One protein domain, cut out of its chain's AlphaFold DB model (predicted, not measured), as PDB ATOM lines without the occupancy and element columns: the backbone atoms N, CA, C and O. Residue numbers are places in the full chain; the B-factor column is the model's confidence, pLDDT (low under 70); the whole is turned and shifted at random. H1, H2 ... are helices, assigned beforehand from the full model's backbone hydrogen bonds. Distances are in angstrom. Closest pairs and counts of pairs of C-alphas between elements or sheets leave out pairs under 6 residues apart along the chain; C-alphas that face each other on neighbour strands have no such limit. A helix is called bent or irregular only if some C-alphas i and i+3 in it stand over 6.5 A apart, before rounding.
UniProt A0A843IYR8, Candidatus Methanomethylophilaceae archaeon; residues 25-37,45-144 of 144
ATOM      1  N   ALA A  25     -34.893 -36.962 -39.926       96.81
ATOM      2  CA  ALA A  25     -34.249 -36.201 -40.998       96.81
ATOM      3  C   ALA A  25     -34.265 -36.959 -42.340       96.81
ATOM      4  O   ALA A  25     -34.439 -36.350 -43.401       96.81
ATOM      5  N   ARG A  26     -34.212 -38.300 -42.293       96.06
ATOM      6  CA  ARG A  26     -34.347 -39.158 -43.480       96.06
ATOM      7  C   ARG A  26     -35.711 -39.038 -44.141       96.06
ATOM      8  O   ARG A  26     -35.786 -39.100 -45.365       96.06
ATOM      9  N   VAL A  27     -36.771 -38.783 -43.375       97.19
ATOM     10  CA  VAL A  27     -38.107 -38.521 -43.930       97.19
ATOM     11  C   VAL A  27     -38.095 -37.248 -44.776       97.19
ATOM     12  O   VAL A  27     -38.691 -37.235 -45.848       97.19
ATOM     13  N   GLY A  28     -37.373 -36.203 -44.359       97.00
ATOM     14  CA  GLY A  28     -37.227 -34.978 -45.152       97.00
ATOM     15  C   GLY A  28     -36.475 -35.212 -46.459       97.00
ATOM     16  O   GLY A  28     -36.938 -34.805 -47.525       97.00
ATOM     17  N   GLN A  29     -35.369 -35.958 -46.405       97.12
ATOM     18  CA  GLN A  29     -34.625 -36.366 -47.601       97.12
ATOM     19  C   GLN A  29     -35.488 -37.204 -48.562       97.12
ATOM     20  O   GLN A  29     -35.520 -36.938 -49.765       97.12
ATOM     21  N   ILE A  30     -36.211 -38.201 -48.043       97.06
ATOM     22  CA  ILE A  30     -37.063 -39.095 -48.839       97.06
ATOM     23  C   ILE A  30     -38.288 -38.346 -49.375       97.06
ATOM     24  O   ILE A  30     -38.694 -38.590 -50.506       97.06
ATOM     25  N   SER A  31     -38.832 -37.379 -48.632       97.62
ATOM     26  CA  SER A  31     -39.881 -36.471 -49.113       97.62
ATOM     27  C   SER A  31     -39.391 -35.633 -50.301       97.62
ATOM     28  O   SER A  31     -40.062 -35.573 -51.334       97.62
ATOM     29  N   ALA A  32     -38.184 -35.060 -50.225       96.94
ATOM     30  CA  ALA A  32     -37.604 -34.323 -51.349       96.94
ATOM     31  C   ALA A  32     -37.391 -35.197 -52.592       96.94
ATOM     32  O   ALA A  32     -37.625 -34.729 -53.709       96.94
ATOM     33  N   ALA A  33     -36.997 -36.460 -52.409       96.69
ATOM     34  CA  ALA A  33     -36.917 -37.432 -53.494       96.69
ATOM     35  C   ALA A  33     -38.310 -37.771 -54.058       96.69
ATOM     36  O   ALA A  33     -38.505 -37.692 -55.266       96.69
ATOM     37  N   ALA A  34     -39.295 -38.050 -53.199       96.94
ATOM     38  CA  ALA A  34     -40.651 -38.443 -53.593       96.94
ATOM     39  C   ALA A  34     -41.403 -37.373 -54.397       96.94
ATOM     40  O   ALA A  34     -42.199 -37.695 -55.279       96.94
ATOM     41  N   PHE A  35     -41.163 -36.095 -54.094       96.31
ATOM     42  CA  PHE A  35     -41.765 -34.961 -54.802       96.31
ATOM     43  C   PHE A  35     -40.833 -34.331 -55.847       96.31
ATOM     44  O   PHE A  35     -41.178 -33.303 -56.441       96.31
ATOM     45  N   GLY A  36     -39.641 -34.897 -56.034       94.31
ATOM     46  CA  GLY A  36     -38.602 -34.390 -56.918       94.31
ATOM     47  C   GLY A  36     -38.781 -34.805 -58.375       94.31
ATOM     48  O   GLY A  36     -39.498 -35.745 -58.701       94.31
ATOM     49  N   ILE A  37     -38.090 -34.097 -59.272       94.00
ATOM     50  CA  ILE A  37     -37.925 -34.523 -60.669       94.00
ATOM     51  C   ILE A  37     -36.546 -35.177 -60.782       94.00
ATOM     52  O   ILE A  37     -35.560 -34.527 -60.416       94.00
ATOM     53  N   ASP A  45     -31.495 -42.172 -59.785       90.38
ATOM     54  CA  ASP A  45     -32.256 -43.400 -59.524       90.38
ATOM     55  C   ASP A  45     -33.002 -43.343 -58.189       90.38
ATOM     56  O   ASP A  45     -34.169 -43.723 -58.114       90.38
ATOM     57  N   SER A  46     -32.376 -42.793 -57.144       88.94
ATOM     58  CA  SER A  46     -33.023 -42.618 -55.842       88.94
ATOM     59  C   SER A  46     -34.266 -41.738 -55.954       88.94
ATOM     60  O   SER A  46     -35.285 -42.066 -55.360       88.94
ATOM     61  N   VAL A  47     -34.229 -40.665 -56.748       93.31
ATOM     62  CA  VAL A  47     -35.410 -39.818 -56.999       93.31
ATOM     63  C   VAL A  47     -36.416 -40.526 -57.908       93.31
ATOM     64  O   VAL A  47     -37.614 -40.476 -57.658       93.31
ATOM     65  N   ARG A  48     -35.950 -41.234 -58.943       93.06
ATOM     66  CA  ARG A  48     -36.813 -41.896 -59.934       93.06
ATOM     67  C   ARG A  48     -37.638 -43.037 -59.341       93.06
ATOM     68  O   ARG A  48     -38.784 -43.219 -59.739       93.06
ATOM     69  N   TYR A  49     -37.059 -43.796 -58.415       91.44
ATOM     70  CA  TYR A  49     -37.707 -44.954 -57.792       91.44
ATOM     71  C   TYR A  49     -38.321 -44.650 -56.420       91.44
ATOM     72  O   TYR A  49     -39.038 -45.490 -55.875       91.44
ATOM     73  N   THR A  50     -38.109 -43.453 -55.869       92.62
ATOM     74  CA  THR A  50     -38.811 -43.019 -54.655       92.62
ATOM     75  C   THR A  50     -40.124 -42.357 -55.047       92.62
ATOM     76  O   THR A  50     -40.155 -41.203 -55.448       92.62
ATOM     77  N   GLY A  51     -41.224 -43.100 -54.936       91.50
ATOM     78  CA  GLY A  51     -42.581 -42.568 -55.090       91.50
ATOM     79  C   GLY A  51     -43.306 -42.393 -53.754       91.50
ATOM     80  O   GLY A  51     -42.727 -42.557 -52.679       91.50
ATOM     81  N   ALA A  52     -44.618 -42.149 -53.814       91.62
ATOM     82  CA  ALA A  52     -45.473 -42.041 -52.626       91.62
ATOM     83  C   ALA A  52     -45.408 -43.292 -51.732       91.62
ATOM     84  O   ALA A  52     -45.356 -43.174 -50.512       91.62
ATOM     85  N   LEU A  53     -45.340 -44.488 -52.330       92.88
ATOM     86  CA  LEU A  53     -45.181 -45.735 -51.578       92.88
ATOM     87  C   LEU A  53     -43.847 -45.771 -50.817       92.88
ATOM     88  O   LEU A  53     -43.825 -46.152 -49.652       92.88
ATOM     89  N   GLY A  54     -42.752 -45.332 -51.449       93.25
ATOM     90  CA  GLY A  54     -41.440 -45.250 -50.803       93.25
ATOM     91  C   GLY A  54     -41.445 -44.287 -49.615       93.25
ATOM     92  O   GLY A  54     -40.901 -44.608 -48.563       93.25
ATOM     93  N   LEU A  55     -42.140 -43.154 -49.745       95.50
ATOM     94  CA  LEU A  55     -42.328 -42.200 -48.651       95.50
ATOM     95  C   LEU A  55     -43.159 -42.782 -47.497       95.50
ATOM     96  O   LEU A  55     -42.792 -42.608 -46.338       95.50
ATOM     97  N   ILE A  56     -44.249 -43.494 -47.796       96.12
ATOM     98  CA  ILE A  56     -45.088 -44.144 -46.775       96.12
ATOM     99  C   ILE A  56     -44.295 -45.226 -46.033       96.12
ATOM    100  O   ILE A  56     -44.319 -45.268 -44.805       96.12
ATOM    101  N   LEU A  57     -43.560 -46.074 -46.757       95.00
ATOM    102  CA  LEU A  57     -42.717 -47.104 -46.148       95.00
ATOM    103  C   LEU A  57     -41.620 -46.486 -45.276       95.00
ATOM    104  O   LEU A  57     -41.380 -46.966 -44.171       95.00
ATOM    105  N   ALA A  58     -41.004 -45.393 -45.733       94.94
ATOM    106  CA  ALA A  58     -40.026 -44.655 -44.945       94.94
ATOM    107  C   ALA A  58     -40.634 -44.059 -43.671       94.94
ATOM    108  O   ALA A  58     -40.028 -44.164 -42.613       94.94
ATOM    109  N   LEU A  59     -41.843 -43.493 -43.742       95.75
ATOM    110  CA  LEU A  59     -42.556 -42.986 -42.568       95.75
ATOM    111  C   LEU A  59     -42.838 -44.092 -41.551       95.75
ATOM    112  O   LEU A  59     -42.531 -43.920 -40.374       95.75
ATOM    113  N   ILE A  60     -43.380 -45.231 -41.996       96.50
ATOM    114  CA  ILE A  60     -43.657 -46.381 -41.124       96.50
ATOM    115  C   ILE A  60     -42.366 -46.853 -40.451       96.50
ATOM    116  O   ILE A  60     -42.339 -47.054 -39.237       96.50
ATOM    117  N   LEU A  61     -41.287 -46.980 -41.225       96.44
ATOM    118  CA  LEU A  61     -39.996 -47.428 -40.720       96.44
ATOM    119  C   LEU A  61     -39.392 -46.423 -39.726       96.44
ATOM    120  O   LEU A  61     -38.951 -46.823 -38.651       96.44
ATOM    121  N   SER A  62     -39.419 -45.126 -40.034       95.56
ATOM    122  CA  SER A  62     -38.933 -44.069 -39.140       95.56
ATOM    123  C   SER A  62     -39.729 -44.009 -37.838       95.56
ATOM    124  O   SER A  62     -39.126 -43.903 -36.775       95.56
ATOM    125  N   VAL A  63     -41.060 -44.133 -37.888       94.62
ATOM    126  CA  VAL A  63     -41.906 -44.187 -36.682       94.62
ATOM    127  C   VAL A  63     -41.575 -45.420 -35.844       94.62
ATOM    128  O   VAL A  63     -41.423 -45.300 -34.630       94.62
ATOM    129  N   ALA A  64     -41.401 -46.586 -36.473       95.25
ATOM    130  CA  ALA A  64     -41.016 -47.809 -35.772       95.25
ATOM    131  C   ALA A  64     -39.646 -47.673 -35.083       95.25
ATOM    132  O   ALA A  64     -39.506 -48.057 -33.922       95.25
ATOM    133  N   PHE A  65     -38.653 -47.079 -35.753       94.94
ATOM    134  CA  PHE A  65     -37.338 -46.832 -35.155       94.94
ATOM    135  C   PHE A  65     -37.389 -45.808 -34.018       94.94
ATOM    136  O   PHE A  65     -36.788 -46.046 -32.976       94.94
ATOM    137  N   VAL A  66     -38.127 -44.708 -34.173       92.94
ATOM    138  CA  VAL A  66     -38.305 -43.712 -33.101       92.94
ATOM    139  C   VAL A  66     -38.993 -44.343 -31.886       92.94
ATOM    140  O   VAL A  66     -38.533 -44.165 -30.760       92.94
ATOM    141  N   ALA A  67     -40.036 -45.150 -32.096       90.19
ATOM    142  CA  ALA A  67     -40.691 -45.888 -31.017       90.19
ATOM    143  C   ALA A  67     -39.728 -46.860 -30.318       90.19
ATOM    144  O   ALA A  67     -39.681 -46.898 -29.091       90.19
ATOM    145  N   ALA A  68     -38.912 -47.600 -31.077       89.69
ATOM    146  CA  ALA A  68     -37.898 -48.491 -30.516       89.69
ATOM    147  C   ALA A  68     -36.851 -47.732 -29.682       89.69
ATOM    148  O   ALA A  68     -36.468 -48.205 -28.614       89.69
ATOM    149  N   VAL A  69     -36.429 -46.545 -30.130       87.31
ATOM    150  CA  VAL A  69     -35.501 -45.668 -29.399       87.31
ATOM    151  C   VAL A  69     -36.098 -45.234 -28.058       87.31
ATOM    152  O   VAL A  69     -35.433 -45.369 -27.031       87.31
ATOM    153  N   PHE A  70     -37.359 -44.791 -28.035       82.62
ATOM    154  CA  PHE A  70     -38.020 -44.402 -26.787       82.62
ATOM    155  C   PHE A  70     -38.286 -45.588 -25.849       82.62
ATOM    156  O   PHE A  70     -38.087 -45.458 -24.644       82.62
ATOM    157  N   LEU A  71     -38.674 -46.757 -26.372       82.88
ATOM    158  CA  LEU A  71     -38.860 -47.969 -25.563       82.88
ATOM    159  C   LEU A  71     -37.541 -48.450 -24.945       82.88
ATOM    160  O   LEU A  71     -37.498 -48.792 -23.763       82.88
ATOM    161  N   ALA A  72     -36.459 -48.444 -25.726       79.69
ATOM    162  CA  ALA A  72     -35.131 -48.796 -25.238       79.69
ATOM    163  C   ALA A  72     -34.654 -47.818 -24.154       79.69
ATOM    164  O   ALA A  72     -34.100 -48.259 -23.144       79.69
ATOM    165  N   GLY A  73     -34.914 -46.517 -24.333       72.56
ATOM    166  CA  GLY A  73     -34.609 -45.484 -23.343       72.56
ATOM    167  C   GLY A  73     -35.416 -45.613 -22.054       72.56
ATOM    168  O   GLY A  73     -34.840 -45.579 -20.968       72.56
ATOM    169  N   GLY A  74     -36.723 -45.856 -22.166       70.69
ATOM    170  CA  GLY A  74     -37.607 -46.090 -21.021       70.69
ATOM    171  C   GLY A  74     -37.215 -47.305 -20.191       70.69
ATOM    172  O   GLY A  74     -37.203 -47.231 -18.966       70.69
ATOM    173  N   TYR A  75     -36.841 -48.406 -20.844       68.19
ATOM    174  CA  TYR A  75     -36.486 -49.642 -20.145       68.19
ATOM    175  C   TYR A  75     -35.064 -49.630 -19.564       68.19
ATOM    176  O   TYR A  75     -34.841 -50.166 -18.481       68.19
ATOM    177  N   SER A  76     -34.097 -49.044 -20.275       66.19
ATOM    178  CA  SER A  76     -32.671 -49.212 -19.946       66.19
ATOM    179  C   SER A  76     -32.088 -48.080 -19.100       66.19
ATOM    180  O   SER A  76     -31.079 -48.299 -18.436       66.19
ATOM    181  N   LEU A  77     -32.675 -46.879 -19.149       61.12
ATOM    182  CA  LEU A  77     -32.061 -45.662 -18.599       61.12
ATOM    183  C   LEU A  77     -32.975 -44.886 -17.634       61.12
ATOM    184  O   LEU A  77     -32.571 -43.881 -17.070       61.12
ATOM    185  N   GLY A  78     -34.182 -45.391 -17.353       59.91
ATOM    186  CA  GLY A  78     -35.071 -44.772 -16.363       59.91
ATOM    187  C   GLY A  78     -35.735 -43.489 -16.862       59.91
ATOM    188  O   GLY A  78     -35.977 -42.580 -16.071       59.91
ATOM    189  N   PHE A  79     -36.027 -43.424 -18.168       64.69
ATOM    190  CA  PHE A  79     -36.721 -42.297 -18.793       64.69
ATOM    191  C   PHE A  79     -38.005 -41.950 -18.032       64.69
ATOM    192  O   PHE A  79     -38.833 -42.823 -17.759       64.69
ATOM    193  N   ASP A  80     -38.176 -40.668 -17.712       67.19
ATOM    194  CA  ASP A  80     -39.363 -40.194 -17.014       67.19
ATOM    195  C   ASP A  80     -40.583 -40.270 -17.942       67.19
ATOM    196  O   ASP A  80     -40.678 -39.561 -18.947       67.19
ATOM    197  N   TRP A  81     -41.534 -41.142 -17.605       67.50
ATOM    198  CA  TRP A  81     -42.761 -41.338 -18.375       67.50
ATOM    199  C   TRP A  81     -43.620 -40.068 -18.455       67.50
ATOM    200  O   TRP A  81     -44.394 -39.938 -19.398       67.50
ATOM    201  N   TYR A  82     -43.449 -39.097 -17.550       63.06
ATOM    202  CA  TYR A  82     -44.123 -37.796 -17.659       63.06
ATOM    203  C   TYR A  82     -43.593 -36.943 -18.823       63.06
ATOM    204  O   TYR A  82     -44.345 -36.171 -19.414       63.06
ATOM    205  N   ALA A  83     -42.325 -37.110 -19.210       69.94
ATOM    206  CA  ALA A  83     -41.740 -36.428 -20.367       69.94
ATOM    207  C   ALA A  83     -42.057 -37.136 -21.701       69.94
ATOM    208  O   ALA A  83     -41.822 -36.578 -22.778       69.94
ATOM    209  N   PHE A  84     -42.605 -38.355 -21.646       75.44
ATOM    210  CA  PHE A  84     -42.920 -39.167 -22.820       75.44
ATOM    211  C   PHE A  84     -43.952 -38.493 -23.732       75.44
ATOM    212  O   PHE A  84     -43.745 -38.437 -24.944       75.44
ATOM    213  N   ASP A  85     -45.002 -37.898 -23.159       80.50
ATOM    214  CA  ASP A  85     -46.045 -37.203 -23.923       80.50
ATOM    215  C   ASP A  85     -45.468 -36.029 -24.728       80.50
ATOM    216  O   ASP A  85     -45.734 -35.893 -25.927       80.50
ATOM    217  N   ALA A  86     -44.601 -35.222 -24.106       80.69
ATOM    218  CA  ALA A  86     -43.916 -34.113 -24.769       80.69
ATOM    219  C   ALA A  86     -43.019 -34.603 -25.920       80.69
ATOM    220  O   ALA A  86     -43.016 -34.014 -27.005       80.69
ATOM    221  N   CYS A  87     -42.301 -35.713 -25.723       80.88
ATOM    222  CA  CYS A  87     -41.478 -36.337 -26.758       80.88
ATOM    223  C   CYS A  87     -42.303 -36.892 -27.927       80.88
ATOM    224  O   CYS A  87     -41.923 -36.699 -29.086       80.88
ATOM    225  N   CYS A  88     -43.443 -37.531 -27.659       84.50
ATOM    226  CA  CYS A  88     -44.354 -38.010 -28.698       84.50
ATOM    227  C   CYS A  88     -44.930 -36.855 -29.526       84.50
ATOM    228  O   CYS A  88     -44.952 -36.935 -30.759       84.50
ATOM    229  N   ILE A  89     -45.339 -35.763 -28.873       88.44
ATOM    230  CA  ILE A  89     -45.826 -34.555 -29.555       88.44
ATOM    231  C   ILE A  89     -44.708 -33.938 -30.407       88.44
ATOM    232  O   ILE A  89     -44.927 -33.641 -31.585       88.44
ATOM    233  N   ALA A  90     -43.496 -33.807 -29.860       89.31
ATOM    234  CA  ALA A  90     -42.337 -33.290 -30.590       89.31
ATOM    235  C   ALA A  90     -41.988 -34.147 -31.818       89.31
ATOM    236  O   ALA A  90     -41.734 -33.598 -32.895       89.31
ATOM    237  N   ALA A  91     -42.034 -35.478 -31.701       90.75
ATOM    238  CA  ALA A  91     -41.813 -36.392 -32.820       90.75
ATOM    239  C   ALA A  91     -42.905 -36.259 -33.896       90.75
ATOM    240  O   ALA A  91     -42.594 -36.187 -35.087       90.75
ATOM    241  N   GLY A  92     -44.176 -36.158 -33.491       92.75
ATOM    242  CA  GLY A  92     -45.302 -35.952 -34.406       92.75
ATOM    243  C   GLY A  92     -45.181 -34.650 -35.203       92.75
ATOM    244  O   GLY A  92     -45.290 -34.658 -36.431       92.75
ATOM    245  N   ILE A  93     -44.874 -33.539 -34.527       94.81
ATOM    246  CA  ILE A  93     -44.628 -32.242 -35.178       94.81
ATOM    247  C   ILE A  93     -43.410 -32.331 -36.105       94.81
ATOM    248  O   ILE A  93     -43.461 -31.860 -37.242       94.81
ATOM    249  N   SER A  94     -42.337 -32.987 -35.662       95.38
ATOM    250  CA  SER A  94     -41.117 -33.166 -36.453       95.38
ATOM    251  C   SER A  94     -41.360 -33.931 -37.754       95.38
ATOM    252  O   SER A  94     -40.811 -33.554 -38.786       95.38
ATOM    253  N   ILE A  95     -42.223 -34.951 -37.756       96.44
ATOM    254  CA  ILE A  95     -42.616 -35.658 -38.987       96.44
ATOM    255  C   ILE A  95     -43.281 -34.697 -39.978       96.44
ATOM    256  O   ILE A  95     -42.911 -34.671 -41.154       96.44
ATOM    257  N   ILE A  96     -44.232 -33.883 -39.511       97.12
ATOM    258  CA  ILE A  96     -44.943 -32.912 -40.356       97.12
ATOM    259  C   ILE A  96     -43.949 -31.904 -40.947       97.12
ATOM    260  O   ILE A  96     -43.965 -31.648 -42.155       97.12
ATOM    261  N   VAL A  97     -43.050 -31.375 -40.113       97.62
ATOM    262  CA  VAL A  97     -42.016 -30.422 -40.534       97.62
ATOM    263  C   VAL A  97     -41.045 -31.055 -41.530       97.62
ATOM    264  O   VAL A  97     -40.748 -30.433 -42.546       97.62
ATOM    265  N   ALA A  98     -40.592 -32.290 -41.303       97.69
ATOM    266  CA  ALA A  98     -39.693 -33.000 -42.214       97.69
ATOM    267  C   ALA A  98     -40.335 -33.203 -43.593       97.69
ATOM    268  O   ALA A  98     -39.724 -32.895 -44.619       97.69
ATOM    269  N   LEU A  99     -41.590 -33.665 -43.628       97.81
ATOM    270  CA  LEU A  99     -42.347 -33.848 -44.867       97.81
ATOM    271  C   LEU A  99     -42.486 -32.535 -45.638       97.81
ATOM    272  O   LEU A  99     -42.185 -32.490 -46.835       97.81
ATOM    273  N   PHE A 100     -42.902 -31.474 -44.943       98.00
ATOM    274  CA  PHE A 100     -43.065 -30.149 -45.526       98.00
ATOM    275  C   PHE A 100     -41.735 -29.577 -46.030       98.00
ATOM    276  O   PHE A 100     -41.667 -29.081 -47.154       98.00
ATOM    277  N   TRP A 101     -40.661 -29.691 -45.249       97.94
ATOM    278  CA  TRP A 101     -39.344 -29.185 -45.629       97.94
ATOM    279  C   TRP A 101     -38.770 -29.912 -46.847       97.94
ATOM    280  O   TRP A 101     -38.284 -29.264 -47.775       97.94
ATOM    281  N   GLY A 102     -38.908 -31.239 -46.908       97.25
ATOM    282  CA  GLY A 102     -38.527 -32.016 -48.088       97.25
ATOM    283  C   GLY A 102     -39.294 -31.587 -49.343       97.25
ATOM    284  O   GLY A 102     -38.703 -31.398 -50.408       97.25
ATOM    285  N   PHE A 103     -40.598 -31.328 -49.214       97.38
ATOM    286  CA  PHE A 103     -41.399 -30.775 -50.306       97.38
ATOM    287  C   PHE A 103     -40.915 -29.383 -50.736       97.38
ATOM    288  O   PHE A 103     -40.776 -29.118 -51.930       97.38
ATOM    289  N   VAL A 104     -40.629 -28.484 -49.791       97.88
ATOM    290  CA  VAL A 104     -40.089 -27.149 -50.097       97.88
ATOM    291  C   VAL A 104     -38.759 -27.265 -50.845       97.88
ATOM    292  O   VAL A 104     -38.582 -26.619 -51.883       97.88
ATOM    293  N   MET A 105     -37.859 -28.135 -50.387       97.38
ATOM    294  CA  MET A 105     -36.566 -28.360 -51.034       97.38
ATOM    295  C   MET A 105     -36.700 -28.908 -52.454       97.38
ATOM    296  O   MET A 105     -35.989 -28.444 -53.347       97.38
ATOM    297  N   SER A 106     -37.654 -29.805 -52.719       96.44
ATOM    298  CA  SER A 106     -37.890 -30.289 -54.087       96.44
ATOM    299  C   SER A 106     -38.340 -29.163 -55.029       96.44
ATOM    300  O   SER A 106     -37.922 -29.107 -56.189       96.44
ATOM    301  N   ARG A 107     -39.134 -28.203 -54.531       96.69
ATOM    302  CA  ARG A 107     -39.553 -27.019 -55.300       96.69
ATOM    303  C   ARG A 107     -38.410 -26.043 -55.538       96.69
ATOM    304  O   ARG A 107     -38.298 -25.528 -56.650       96.69
ATOM    305  N   ILE A 108     -37.566 -25.807 -54.538       96.25
ATOM    306  CA  ILE A 108     -36.367 -24.968 -54.681       96.25
ATOM    307  C   ILE A 108     -35.422 -25.590 -55.715       96.25
ATOM    308  O   ILE A 108     -34.992 -24.913 -56.647       96.25
ATOM    309  N   ALA A 109     -35.180 -26.896 -55.617       94.88
ATOM    310  CA  ALA A 109     -34.324 -27.623 -56.543       94.88
ATOM    311  C   ALA A 109     -34.865 -27.604 -57.975       94.88
ATOM    312  O   ALA A 109     -34.126 -27.318 -58.914       94.88
ATOM    313  N   LYS A 110     -36.180 -27.786 -58.150       94.00
ATOM    314  CA  LYS A 110     -36.826 -27.647 -59.459       94.00
ATOM    315  C   LYS A 110     -36.625 -26.253 -60.063       94.00
ATOM    316  O   LYS A 110     -36.402 -26.154 -61.265       94.00
ATOM    317  N   ARG A 111     -36.714 -25.183 -59.263       94.12
ATOM    318  CA  ARG A 111     -36.552 -23.801 -59.753       94.12
ATOM    319  C   ARG A 111     -35.106 -23.463 -60.115       94.12
ATOM    320  O   ARG A 111     -34.904 -22.750 -61.089       94.12
ATOM    321  N   ASN A 112     -34.136 -23.974 -59.360       93.88
ATOM    322  CA  ASN A 112     -32.728 -23.593 -59.512       93.88
ATOM    323  C   ASN A 112     -31.928 -24.549 -60.409       93.88
ATOM    324  O   ASN A 112     -31.061 -24.107 -61.152       93.88
ATOM    325  N   PHE A 113     -32.219 -25.851 -60.348       91.81
ATOM    326  CA  PHE A 113     -31.458 -26.903 -61.032       91.81
ATOM    327  C   PHE A 113     -32.290 -27.694 -62.048       91.81
ATOM    328  O   PHE A 113     -31.741 -28.498 -62.795       91.81
ATOM    329  N   GLY A 114     -33.618 -27.524 -62.064       92.50
ATOM    330  CA  GLY A 114     -34.532 -28.294 -62.919       92.50
ATOM    331  C   GLY A 114     -34.757 -29.745 -62.475       92.50
ATOM    332  O   GLY A 114     -35.620 -30.425 -63.024       92.50
ATOM    333  N   MET A 115     -34.028 -30.213 -61.461       92.81
ATOM    334  CA  MET A 115     -34.045 -31.587 -60.966       92.81
ATOM    335  C   MET A 115     -33.661 -31.643 -59.485       92.81
ATOM    336  O   MET A 115     -33.090 -30.697 -58.943       92.81
ATOM    337  N   VAL A 116     -33.940 -32.777 -58.847       94.56
ATOM    338  CA  VAL A 116     -33.385 -33.143 -57.540       94.56
ATOM    339  C   VAL A 116     -32.208 -34.089 -57.785       94.56
ATOM    340  O   VAL A 116     -32.367 -35.136 -58.410       94.56
ATOM    341  N   ASN A 117     -31.017 -33.695 -57.335       93.81
ATOM    342  CA  ASN A 117     -29.779 -34.467 -57.446       93.81
ATOM    343  C   ASN A 117     -29.268 -34.889 -56.054       93.81
ATOM    344  O   ASN A 117     -29.854 -34.533 -55.029       93.81
ATOM    345  N   GLY A 118     -28.166 -35.639 -56.014       92.81
ATOM    346  CA  GLY A 118     -27.545 -36.096 -54.769       92.81
ATOM    347  C   GLY A 118     -27.177 -34.966 -53.804       92.81
ATOM    348  O   GLY A 118     -27.435 -35.100 -52.611       92.81
ATOM    349  N   ASP A 119     -26.674 -33.838 -54.309       93.56
ATOM    350  CA  ASP A 119     -26.297 -32.687 -53.478       93.56
ATOM    351  C   ASP A 119     -27.515 -32.055 -52.798       93.56
ATOM    352  O   ASP A 119     -27.485 -31.766 -51.603       93.56
ATOM    353  N   VAL A 120     -28.622 -31.901 -53.532       94.44
ATOM    354  CA  VAL A 120     -29.893 -31.417 -52.980       94.44
ATOM    355  C   VAL A 120     -30.416 -32.382 -51.924       94.44
ATOM    356  O   VAL A 120     -30.854 -31.933 -50.867       94.44
ATOM    357  N   LEU A 121     -30.372 -33.696 -52.169       95.56
ATOM    358  CA  LEU A 121     -30.814 -34.686 -51.183       95.56
ATOM    359  C   LEU A 121     -29.936 -34.664 -49.925       95.56
ATOM    360  O   LEU A 121     -30.465 -34.698 -48.814       95.56
ATOM    361  N   GLY A 122     -28.616 -34.554 -50.087       95.19
ATOM    362  CA  GLY A 122     -27.669 -34.422 -48.982       95.19
ATOM    363  C   GLY A 122     -27.908 -33.150 -48.166       95.19
ATOM    364  O   GLY A 122     -28.078 -33.219 -46.948       95.19
ATOM    365  N   ALA A 123     -28.030 -32.002 -48.837       96.06
ATOM    366  CA  ALA A 123     -28.343 -30.724 -48.202       96.06
ATOM    367  C   ALA A 123     -29.727 -30.732 -47.533       96.06
ATOM    368  O   ALA A 123     -29.909 -30.153 -46.460       96.06
ATOM    369  N   THR A 124     -30.708 -31.418 -48.127       97.12
ATOM    370  CA  THR A 124     -32.029 -31.607 -47.519       97.12
ATOM    371  C   THR A 124     -31.910 -32.402 -46.228       97.12
ATOM    372  O   THR A 124     -32.477 -31.982 -45.227       97.12
ATOM    373  N   ASN A 125     -31.155 -33.502 -46.206       96.62
ATOM    374  CA  ASN A 125     -30.972 -34.297 -44.991       96.62
ATOM    375  C   ASN A 125     -30.336 -33.474 -43.857       96.62
ATOM    376  O   ASN A 125     -30.855 -33.454 -42.742       96.62
ATOM    377  N   GLU A 126     -29.259 -32.745 -44.158       97.38
ATOM    378  CA  GLU A 126     -28.539 -31.947 -43.160       97.38
ATOM    379  C   GLU A 126     -29.375 -30.760 -42.651       97.38
ATOM    380  O   GLU A 126     -29.485 -30.531 -41.447       97.38
ATOM    381  N   SER A 127     -30.043 -30.037 -43.558       97.19
ATOM    382  CA  SER A 127     -30.928 -28.929 -43.172       97.19
ATOM    383  C   SER A 127     -32.163 -29.407 -42.409       97.19
ATOM    384  O   SER A 127     -32.561 -28.758 -41.443       97.19
ATOM    385  N   THR A 128     -32.738 -30.558 -42.782       97.81
ATOM    386  CA  THR A 128     -33.857 -31.158 -42.042       97.81
ATOM    387  C   THR A 128     -33.420 -31.458 -40.615       97.81
ATOM    388  O   THR A 128     -34.097 -31.026 -39.691       97.81
ATOM    389  N   ARG A 129     -32.266 -32.108 -40.410       96.19
ATOM    390  CA  ARG A 129     -31.730 -32.392 -39.067       96.19
ATOM    391  C   ARG A 129     -31.648 -31.130 -38.207       96.19
ATOM    392  O   ARG A 129     -32.152 -31.127 -37.087       96.19
ATOM    393  N   ALA A 130     -31.062 -30.056 -38.738       96.00
ATOM    394  CA  ALA A 130     -30.941 -28.790 -38.014       96.00
ATOM    395  C   ALA A 130     -32.313 -28.208 -37.626       96.00
ATOM    396  O   ALA A 130     -32.520 -27.815 -36.478       96.00
ATOM    397  N   ILE A 131     -33.270 -28.203 -38.559       96.81
ATOM    398  CA  ILE A 131     -34.628 -27.699 -38.313       96.81
ATOM    399  C   ILE A 131     -35.355 -28.557 -37.276       96.81
ATOM    400  O   ILE A 131     -35.970 -28.007 -36.366       96.81
ATOM    401  N   LEU A 132     -35.275 -29.886 -37.379       96.69
ATOM    402  CA  LEU A 132     -35.947 -30.795 -36.450       96.69
ATOM    403  C   LEU A 132     -35.404 -30.679 -35.030       96.69
ATOM    404  O   LEU A 132     -36.193 -30.708 -34.088       96.69
ATOM    405  N   LEU A 133     -34.091 -30.484 -34.868       93.19
ATOM    406  CA  LEU A 133     -33.498 -30.217 -33.559       93.19
ATOM    407  C   LEU A 133     -34.058 -28.925 -32.956       93.19
ATOM    408  O   LEU A 133     -34.519 -28.936 -31.819       93.19
ATOM    409  N   ILE A 134     -34.091 -27.830 -33.724       93.12
ATOM    410  CA  ILE A 134     -34.637 -26.547 -33.254       93.12
ATOM    411  C   ILE A 134     -36.119 -26.688 -32.886       93.12
ATOM    412  O   ILE A 134     -36.527 -26.271 -31.804       93.12
ATOM    413  N   VAL A 135     -36.924 -27.302 -33.757       93.19
ATOM    414  CA  VAL A 135     -38.360 -27.511 -33.525       93.19
ATOM    415  C   VAL A 135     -38.594 -28.375 -32.291       93.19
ATOM    416  O   VAL A 135     -39.404 -28.008 -31.446       93.19
ATOM    417  N   SER A 136     -37.866 -29.483 -32.149       89.50
ATOM    418  CA  SER A 136     -38.012 -30.379 -31.001       89.50
ATOM    419  C   SER A 136     -37.650 -29.683 -29.693       89.50
ATOM    420  O   SER A 136     -38.386 -29.817 -28.720       89.50
ATOM    421  N   LEU A 137     -36.575 -28.888 -29.673       87.69
ATOM    422  CA  LEU A 137     -36.191 -28.098 -28.501       87.69
ATOM    423  C   LEU A 137     -37.269 -27.081 -28.118       87.69
ATOM    424  O   LEU A 137     -37.614 -26.986 -26.943       87.69
ATOM    425  N   ILE A 138     -37.830 -26.359 -29.095       88.75
ATOM    426  CA  ILE A 138     -38.914 -25.399 -28.848       88.75
ATOM    427  C   ILE A 138     -40.137 -26.119 -28.281       88.75
ATOM    428  O   ILE A 138     -40.645 -25.716 -27.240       88.75
ATOM    429  N   VAL A 139     -40.591 -27.197 -28.927       88.00
ATOM    430  CA  VAL A 139     -41.782 -27.947 -28.501       88.00
ATOM    431  C   VAL A 139     -41.607 -28.488 -27.086       88.00
ATOM    432  O   VAL A 139     -42.476 -28.276 -26.247       88.00
ATOM    433  N   ILE A 140     -40.468 -29.120 -26.798       83.25
ATOM    434  CA  ILE A 140     -40.175 -29.638 -25.461       83.25
ATOM    435  C   ILE A 140     -40.142 -28.495 -24.447       83.25
ATOM    436  O   ILE A 140     -40.788 -28.608 -23.420       83.25
ATOM    437  N   SER A 141     -39.487 -27.368 -24.749       81.50
ATOM    438  CA  SER A 141     -39.406 -26.226 -23.821       81.50
ATOM    439  C   SER A 141     -40.743 -25.544 -23.514       81.50
ATOM    440  O   SER A 141     -40.853 -24.837 -22.518       81.50
ATOM    441  N   VAL A 142     -41.738 -25.699 -24.392       82.12
ATOM    442  CA  VAL A 142     -43.080 -25.128 -24.213       82.12
ATOM    443  C   VAL A 142     -43.991 -26.087 -23.445       82.12
ATOM    444  O   VAL A 142     -44.919 -25.633 -22.779       82.12
ATOM    445  N   ILE A 143     -43.760 -27.398 -23.566       76.50
ATOM    446  CA  ILE A 143     -44.652 -28.441 -23.042       76.50
ATOM    447  C   ILE A 143     -44.140 -29.050 -21.724       76.50
ATOM    448  O   ILE A 143     -44.967 -29.405 -20.886       76.50
ATOM    449  N   ALA A 144     -42.822 -29.188 -21.552       66.62
ATOM    450  CA  ALA A 144     -42.164 -29.786 -20.384       66.62
ATOM    451  C   ALA A 144     -41.617 -28.717 -19.426       66.62
ATOM    452  O   ALA A 144     -41.720 -28.934 -18.198       66.62
TER     453      ALA A 144
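What this domain is: This is residues 25 to 37 and 45 to 144 of the 144 residues of a protein of Candidatus Methanomethylophilaceae archaeon (UniProt A0A843IYR8). Three long helices, H3, H4 and H5, run back and forth along an elongated body, and the short helix H1 sits between them, with H3 on one side and the hairpin of H4 and H5 on the other. Tiny H2 packs on the end of H1 near the link from H4 to H5. The printed part has 113 residues with five named helices, H1 to H5 in chain order, and no named strand; the class is all helix. It is only just compact, close to loose, with a radius of gyration of the C-alphas of 15.4 A and spans of 48 by 26 by 18 A.

How they stand to each other: H1, residues 25 to 34, is the hub. It touches H2, residues 45 to 49, closest at the C-alphas of Ala 33 and Val 47, 4.5 A. Residues 52 to 62 alone of H3, residues 52 to 77, touch H1, closest at C-alphas 34 and 52, 6.1 A, at a shallow tilt of 6 degrees, opposite ways. H4, residues 81 to 113, touches H1 with residues 95 to 106 alone, closest at C-alphas 32 and 102, 4.1 A; the tilt of 37 degrees is only just steep, the same way. H1, H3 and H4 form an up-and-down bundle, each running against the one before. H5, residues 118 to 143, touches H1 with residues 121 to 132 alone, closest at C-alphas 29 and 125, 4.9 A, at a steep tilt of 47 degrees. H4 and H5 are a helical hairpin, closest at C-alphas 90 and 136, 5.2 A, and H3 and H5 are apart. Every O i to N i+4 pair is within hydrogen-bond range in H1, H2, H3 and H5, and 27 of 29 in H4.

Where its parts are: H1 begins at C-alpha 25 (-34.249, -36.201, -40.998). H3 and H5 each measure 36.8 A and H4 46.4 A; H4 is only just irregular, with C-alphas 82 and 85 6.6 A apart. H5 ends at C-alpha 143 (-44.652, -28.441, -23.042).

The domain as a whole: The C-alphas farthest apart, those of Gly 78 and Gly 114, are 49.4 A apart. Residues 38 to 44 are not printed, and C-alphas 37 and 45 are 10.6 A apart across this cut. The links printed whole are tight. Residues 75 to 83 and 144 are under pLDDT 70.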